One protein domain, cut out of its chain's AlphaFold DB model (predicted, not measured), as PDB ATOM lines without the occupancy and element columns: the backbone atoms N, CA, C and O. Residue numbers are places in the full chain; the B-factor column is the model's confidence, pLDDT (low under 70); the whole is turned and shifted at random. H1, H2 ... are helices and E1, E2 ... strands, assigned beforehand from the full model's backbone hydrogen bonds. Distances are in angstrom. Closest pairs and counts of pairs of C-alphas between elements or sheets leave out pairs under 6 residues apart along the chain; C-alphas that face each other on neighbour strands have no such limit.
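This is residues 46 to 96 of the 240 residues of the protein "Methuselah_N domain-containing protein" of Blattella germanica (UniProt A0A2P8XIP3). Two small sheets of three strands each, E1 E6 E5 and E2 E3 E4, meet at an angle, and the short helix H1 closes the printed part beside the place where they come together. The chain goes from the first sheet into the second where E1 runs on into E2 with a turn of 70 degrees, and comes back from E4 to E5, whose long hairpin with E6 reaches away from the second sheet. The printed part has 51 residues, with six named strands followed by one named helix, and is mostly strand. Each sheet is antiparallel, in the orders E1, E6, E5 and E2, E3, E4. The whole is compact, with a radius of gyration of the C-alphas of 10.7 A and spans of 28 by 25 by 20 A.

Strand E1, residues 49 to 51, begins at C-alpha 49 (45.638, -52.231, -22.104). E2 is residues 54 to 56, E3 residues 62 to 64 and E4 residues 70 to 72. E5, residues 77 to 81, begins at C-alpha 77 (39.720, -51.015, -14.468) and measures 13.6 A from first to last C-alpha. E6, residues 87 to 91, measures 13.5 A. Helix H1, residues 93 to 96, ends at C-alpha 96 (34.103, -50.598, -24.357).

E1 is an edge strand, antiparallel to the inner strand E6 at 122 degrees, with N 51 and O 89 at 2.8 A, within hydrogen-bond range. On to E2 there is a break of 2 residues, and E1 and E2 meet only through their link. E2, E3 and E4 form a meander, each strand the antiparallel neighbour of the one before. In the hairpin E2 and E3, N 55 and O 63 are 2.9 A apart; in the hairpin E3 and E4, N 72 and O 62 are 2.8 A apart, both within hydrogen-bond range. E4 and E5 meet only through their link. E5 and E6 form a hairpin at 151 degrees, with N 90 and O 78 at 2.8 A, within hydrogen-bond range. Between the sheets, the closest C-alphas of E1 and E3 are those of Ile 51 and Ala 64, 6.1 A apart, while E2 and E6 are apart. H1 only grazes the sheet E2 E3 E4 with residues 93 to 96, and is only just on the sheet E1 E6 E5, with 5 pairs of C-alphas within 10 A, grazing it with residues 93 to 94. H1 is too short for a pair of O i and N i+4; its 1 pair of O i and N i+3 is within range.

The C-alphas farthest apart are those of Ser 58 and Arg 83, 30.2 A. The printed part has no cut, and the links between its elements are tight. The mean pLDDT of the printed part is 96.1, and no printed residue is under 70.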
ATOM      1  N   MET A  46      44.451 -60.113 -22.250       92.69
ATOM      2  CA  MET A  46      44.459 -59.975 -23.702       92.69
ATOM      3  C   MET A  46      43.477 -58.893 -24.182       92.69
ATOM      4  O   MET A  46      43.757 -58.170 -25.135       92.69
ATOM      5  N   MET A  47      42.321 -58.743 -23.533       94.81
ATOM      6  CA  MET A  47      41.339 -57.693 -23.843       94.81
ATOM      7  C   MET A  47      41.655 -56.340 -23.191       94.81
ATOM      8  O   MET A  47      40.846 -55.403 -23.276       94.81
ATOM      9  N   SER A  48      42.797 -56.233 -22.513       95.75
ATOM     10  CA  SER A  48      43.154 -55.076 -21.716       95.75
ATOM     11  C   SER A  48      44.352 -54.322 -22.263       95.75
ATOM     12  O   SER A  48      45.133 -54.822 -23.066       95.75
ATOM     13  N   VAL A  49      44.473 -53.073 -21.830       95.69
ATOM     14  CA  VAL A  49      45.638 -52.231 -22.104       95.69
ATOM     15  C   VAL A  49      46.121 -51.597 -20.811       95.69
ATOM     16  O   VAL A  49      45.317 -51.287 -19.923       95.69
ATOM     17  N   GLU A  50      47.435 -51.430 -20.692       96.38
ATOM     18  CA  GLU A  50      48.043 -50.691 -19.590       96.38
ATOM     19  C   GLU A  50      47.721 -49.201 -19.757       96.38
ATOM     20  O   GLU A  50      47.945 -48.628 -20.822       96.38
ATOM     21  N   ILE A  51      47.194 -48.578 -18.704       97.19
ATOM     22  CA  ILE A  51      46.864 -47.153 -18.674       97.19
ATOM     23  C   ILE A  51      48.008 -46.428 -17.969       97.19
ATOM     24  O   ILE A  51      48.180 -46.567 -16.753       97.19
ATOM     25  N   THR A  52      48.794 -45.649 -18.713       97.44
ATOM     26  CA  THR A  52      49.988 -44.984 -18.155       97.44
ATOM     27  C   THR A  52      49.738 -43.524 -17.806       97.44
ATOM     28  O   THR A  52      50.280 -43.016 -16.821       97.44
ATOM     29  N   LYS A  53      48.882 -42.849 -18.574       98.00
ATOM     30  CA  LYS A  53      48.492 -41.452 -18.365       98.00
ATOM     31  C   LYS A  53      46.992 -41.390 -18.180       98.00
ATOM     32  O   LYS A  53      46.249 -41.801 -19.064       98.00
ATOM     33  N   PHE A  54      46.526 -40.858 -17.056       98.06
ATOM     34  CA  PHE A  54      45.093 -40.803 -16.806       98.06
ATOM     35  C   PHE A  54      44.669 -39.720 -15.824       98.06
ATOM     36  O   PHE A  54      45.440 -39.290 -14.968       98.06
ATOM     37  N   ASN A  55      43.393 -39.351 -15.923       98.31
ATOM     38  CA  ASN A  55      42.677 -38.557 -14.933       98.31
ATOM     39  C   ASN A  55      41.607 -39.421 -14.266       98.31
ATOM     40  O   ASN A  55      40.841 -40.105 -14.947       98.31
ATOM     41  N   THR A  56      41.527 -39.372 -12.939       98.19
ATOM     42  CA  THR A  56      40.481 -40.054 -12.170       98.19
ATOM     43  C   THR A  56      39.342 -39.092 -11.843       98.19
ATOM     44  O   THR A  56      39.556 -37.904 -11.599       98.19
ATOM     45  N   PHE A  57      38.114 -39.605 -11.823       98.44
ATOM     46  CA  PHE A  57      36.922 -38.848 -11.438       98.44
ATOM     47  C   PHE A  57      36.393 -39.315 -10.080       98.44
ATOM     48  O   PHE A  57      36.696 -40.411  -9.611       98.44
ATOM     49  N   SER A  58      35.549 -38.498  -9.445       98.06
ATOM     50  CA  SER A  58      34.973 -38.785  -8.121       98.06
ATOM     51  C   SER A  58      34.103 -40.047  -8.074       98.06
ATOM     52  O   SER A  58      33.952 -40.649  -7.015       98.06
ATOM     53  N   ASN A  59      33.555 -40.474  -9.212       97.69
ATOM     54  CA  ASN A  59      32.796 -41.722  -9.356       97.69
ATOM     55  C   ASN A  59      33.693 -42.966  -9.560       97.69
ATOM     56  O   ASN A  59      33.174 -44.049  -9.819       97.69
ATOM     57  N   GLY A  60      35.021 -42.811  -9.509       97.38
ATOM     58  CA  GLY A  60      35.999 -43.877  -9.734       97.38
ATOM     59  C   GLY A  60      36.266 -44.212 -11.203       97.38
ATOM     60  O   GLY A  60      37.097 -45.069 -11.482       97.38
ATOM     61  N   SER A  61      35.580 -43.564 -12.148       98.12
ATOM     62  CA  SER A  61      35.902 -43.704 -13.571       98.12
ATOM     63  C   SER A  61      37.242 -43.046 -13.903       98.12
ATOM     64  O   SER A  61      37.734 -42.185 -13.164       98.12
ATOM     65  N   VAL A  62      37.836 -43.470 -15.014       98.31
ATOM     66  CA  VAL A  62      39.179 -43.067 -15.433       98.31
ATOM     67  C   VAL A  62      39.141 -42.624 -16.890       98.31
ATOM     68  O   VAL A  62      38.660 -43.360 -17.743       98.31
ATOM     69  N   LEU A  63      39.662 -41.437 -17.189       98.19
ATOM     70  CA  LEU A  63      39.957 -41.014 -18.557       98.19
ATOM     71  C   LEU A  63      41.427 -41.307 -18.835       98.19
ATOM     72  O   LEU A  63      42.295 -40.604 -18.315       98.19
ATOM     73  N   ALA A  64      41.694 -42.333 -19.640       97.38
ATOM     74  CA  ALA A  64      43.024 -42.596 -20.170       97.38
ATOM     75  C   ALA A  64      43.379 -41.518 -21.200       97.38
ATOM     76  O   ALA A  64      42.549 -41.153 -22.030       97.38
ATOM     77  N   LEU A  65      44.605 -41.013 -21.122       96.94
ATOM     78  CA  LEU A  65      45.197 -39.957 -21.948       96.94
ATOM     79  C   LEU A  65      46.449 -40.472 -22.678       96.94
ATOM     80  O   LEU A  65      47.373 -39.702 -22.946       96.94
ATOM     81  N   ASP A  66      46.512 -41.784 -22.903       90.94
ATOM     82  CA  ASP A  66      47.553 -42.436 -23.693       90.94
ATOM     83  C   ASP A  66      47.341 -42.110 -25.190       90.94
ATOM     84  O   ASP A  66      47.122 -40.949 -25.534       90.94
ATOM     85  N   ASP A  67      47.406 -43.085 -26.097       85.94
ATOM     86  CA  ASP A  67      47.357 -42.822 -27.544       85.94
ATOM     87  C   ASP A  67      46.082 -42.091 -27.984       85.94
ATOM     88  O   ASP A  67      46.142 -41.083 -28.689       85.94
ATOM     89  N   ILE A  68      44.917 -42.581 -27.544       89.62
ATOM     90  CA  ILE A  68      43.621 -41.972 -27.849       89.62
ATOM     91  C   ILE A  68      42.803 -41.843 -26.561       89.62
ATOM     92  O   ILE A  68      42.572 -42.860 -25.892       89.62
ATOM     93  N   PRO A  69      42.313 -40.631 -26.222       95.25
ATOM     94  CA  PRO A  69      41.525 -40.416 -25.021       95.25
ATOM     95  C   PRO A  69      40.344 -41.383 -24.918       95.25
ATOM     96  O   PRO A  69      39.475 -41.416 -25.789       95.25
ATOM     97  N   THR A  70      40.318 -42.187 -23.854       96.00
ATOM     98  CA  THR A  70      39.318 -43.248 -23.679       96.00
ATOM     99  C   THR A  70      38.786 -43.250 -22.253       96.00
ATOM    100  O   THR A  70      39.545 -43.263 -21.285       96.00
ATOM    101  N   MET A  71      37.459 -43.222 -22.123       97.31
ATOM    102  CA  MET A  71      36.772 -43.204 -20.835       97.31
ATOM    103  C   MET A  71      36.475 -44.632 -20.367       97.31
ATOM    104  O   MET A  71      35.703 -45.348 -21.002       97.31
ATOM    105  N   TYR A  72      37.031 -45.018 -19.224       97.88
ATOM    106  CA  TYR A  72      36.805 -46.306 -18.582       97.88
ATOM    107  C   TYR A  72      35.863 -46.162 -17.383       97.88
ATOM    108  O   TYR A  72      36.140 -45.387 -16.458       97.88
ATOM    109  N   PRO A  73      34.767 -46.934 -17.335       97.75
ATOM    110  CA  PRO A  73      33.979 -47.091 -16.121       97.75
ATOM    111  C   PRO A  73      34.811 -47.679 -14.973       97.75
ATOM    112  O   PRO A  73      35.698 -48.501 -15.197       97.75
ATOM    113  N   ALA A  74      34.467 -47.335 -13.729       97.31
ATOM    114  CA  ALA A  74      35.191 -47.788 -12.533       97.31
ATOM    115  C   ALA A  74      35.277 -49.322 -12.385       97.31
ATOM    116  O   ALA A  74      36.194 -49.834 -11.755       97.31
ATOM    117  N   HIS A  75      34.324 -50.065 -12.954       96.25
ATOM    118  CA  HIS A  75      34.295 -51.530 -12.907       96.25
ATOM    119  C   HIS A  75      35.067 -52.200 -14.057       96.25
ATOM    120  O   HIS A  75      35.155 -53.419 -14.078       96.25
ATOM    121  N   MET A  76      35.608 -51.429 -15.006       97.44
ATOM    122  CA  MET A  76      36.384 -51.925 -16.156       97.44
ATOM    123  C   MET A  76      37.892 -51.707 -15.994       97.44
ATOM    124  O   MET A  76      38.649 -51.924 -16.938       97.44
ATOM    125  N   ILE A  77      38.322 -51.263 -14.812       97.31
ATOM    126  CA  ILE A  77      39.720 -51.015 -14.468       97.31
ATOM    127  C   ILE A  77      40.153 -51.921 -13.321       97.31
ATOM    128  O   ILE A  77      39.358 -52.278 -12.449       97.31
ATOM    129  N   TRP A  78      41.425 -52.293 -13.306       96.50
ATOM    130  CA  TRP A  78      42.025 -53.040 -12.208       96.50
ATOM    131  C   TRP A  78      43.501 -52.707 -12.088       96.50
ATOM    132  O   TRP A  78      44.143 -52.240 -13.027       96.50
ATOM    133  N   ASN A  79      44.038 -52.976 -10.905       95.94
ATOM    134  CA  ASN A  79      45.456 -52.836 -10.638       95.94
ATOM    135  C   ASN A  79      46.108 -54.217 -10.610       95.94
ATOM    136  O   ASN A  79      45.563 -55.158 -10.031       95.94
ATOM    137  N   SER A  80      47.283 -54.323 -11.216       94.69
ATOM    138  CA  SER A  80      48.131 -55.510 -11.173       94.69
ATOM    139  C   SER A  80      49.511 -55.110 -10.667       94.69
ATOM    140  O   SER A  80      50.071 -54.110 -11.115       94.69
ATOM    141  N   THR A  81      50.050 -55.859  -9.712       94.62
ATOM    142  CA  THR A  81      51.400 -55.627  -9.191       94.62
ATOM    143  C   THR A  81      52.380 -56.509  -9.952       94.62
ATOM    144  O   THR A  81      52.205 -57.725 -10.016       94.62
ATOM    145  N   ASP A  82      53.408 -55.905 -10.542       92.94
ATOM    146  CA  ASP A  82      54.433 -56.640 -11.275       92.94
ATOM    147  C   ASP A  82      55.457 -57.327 -10.342       92.94
ATOM    148  O   ASP A  82      55.436 -57.187  -9.117       92.94
ATOM    149  N   ARG A  83      56.417 -58.055 -10.931       93.25
ATOM    150  CA  ARG A  83      57.501 -58.728 -10.185       93.25
ATOM    151  C   ARG A  83      58.427 -57.769  -9.421       93.25
ATOM    152  O   ARG A  83      59.208 -58.223  -8.590       93.25
ATOM    153  N   ARG A  84      58.395 -56.472  -9.732       95.56
ATOM    154  CA  ARG A  84      59.185 -55.413  -9.088       95.56
ATOM    155  C   ARG A  84      58.377 -54.665  -8.023       95.56
ATOM    156  O   ARG A  84      58.848 -53.645  -7.530       95.56
ATOM    157  N   ASN A  85      57.195 -55.167  -7.656       95.25
ATOM    158  CA  ASN A  85      56.240 -54.508  -6.767       95.25
ATOM    159  C   ASN A  85      55.739 -53.145  -7.283       95.25
ATOM    160  O   ASN A  85      55.264 -52.327  -6.494       95.25
ATOM    161  N   ALA A  86      55.816 -52.886  -8.589       96.38
ATOM    162  CA  ALA A  86      55.201 -51.717  -9.197       96.38
ATOM    163  C   ALA A  86      53.727 -52.008  -9.510       96.38
ATOM    164  O   ALA A  86      53.395 -53.008 -10.150       96.38
ATOM    165  N   THR A  87      52.835 -51.130  -9.053       95.69
ATOM    166  CA  THR A  87      51.402 -51.209  -9.358       95.69
ATOM    167  C   THR A  87      51.135 -50.602 -10.730       95.69
ATOM    168  O   THR A  87      51.375 -49.414 -10.936       95.69
ATOM    169  N   LYS A  88      50.606 -51.409 -11.647       96.50
ATOM    170  CA  LYS A  88      50.155 -51.007 -12.980       96.50
ATOM    171  C   LYS A  88      48.634 -50.967 -13.033       96.50
ATOM    172  O   LYS A  88      47.987 -51.874 -12.506       96.50
ATOM    173  N   MET A  89      48.080 -49.952 -13.686       96.69
ATOM    174  CA  MET A  89      46.644 -49.847 -13.943       96.69
ATOM    175  C   MET A  89      46.335 -50.401 -15.331       96.69
ATOM    176  O   MET A  89      47.020 -50.080 -16.296       96.69
ATOM    177  N   TRP A  90      45.296 -51.218 -15.422       97.19
ATOM    178  CA  TRP A  90      44.833 -51.831 -16.660       97.19
ATOM    179  C   TRP A  90      43.361 -51.501 -16.881       97.19
ATOM    180  O   TRP A  90      42.608 -51.367 -15.913       97.19
ATOM    181  N   GLY A  91      42.953 -51.390 -18.144       96.81
ATOM    182  CA  GLY A  91      41.562 -51.173 -18.531       96.81
ATOM    183  C   GLY A  91      41.104 -52.117 -19.636       96.81
ATOM    184  O   GLY A  91      41.842 -52.360 -20.590       96.81
ATOM    185  N   CYS A  92      39.868 -52.611 -19.537       97.00
ATOM    186  CA  CYS A  92      39.228 -53.489 -20.527       97.00
ATOM    187  C   CYS A  92      38.842 -52.723 -21.793       97.00
ATOM    188  O   CYS A  92      37.665 -52.418 -21.999       97.00
ATOM    189  N   LEU A  93      39.813 -52.380 -22.640       95.88
ATOM    190  CA  LEU A  93      39.565 -51.570 -23.833       95.88
ATOM    191  C   LEU A  93      38.552 -52.237 -24.771       95.88
ATOM    192  O   LEU A  93      37.638 -51.578 -25.257       95.88
ATOM    193  N   CYS A  94      38.654 -53.551 -24.962       96.00
ATOM    194  CA  CYS A  94      37.815 -54.265 -25.926       96.00
ATOM    195  C   CYS A  94      36.394 -54.558 -25.438       96.00
ATOM    196  O   CYS A  94      35.553 -54.994 -26.215       96.00
ATOM    197  N   ALA A  95      36.110 -54.295 -24.159       95.00
ATOM    198  CA  ALA A  95      34.753 -54.342 -23.623       95.00
ATOM    199  C   ALA A  95      33.979 -53.037 -23.880       95.00
ATOM    200  O   ALA A  95      32.753 -53.023 -23.810       95.00
ATOM    201  N   ILE A  96      34.689 -51.932 -24.144       95.06
ATOM    202  CA  ILE A  96      34.103 -50.598 -24.357       95.06
ATOM    203  C   ILE A  96      34.247 -50.099 -25.800       95.06
ATOM    204  O   ILE A  96      33.548 -49.166 -26.199       95.06
TER     205      ILE A  96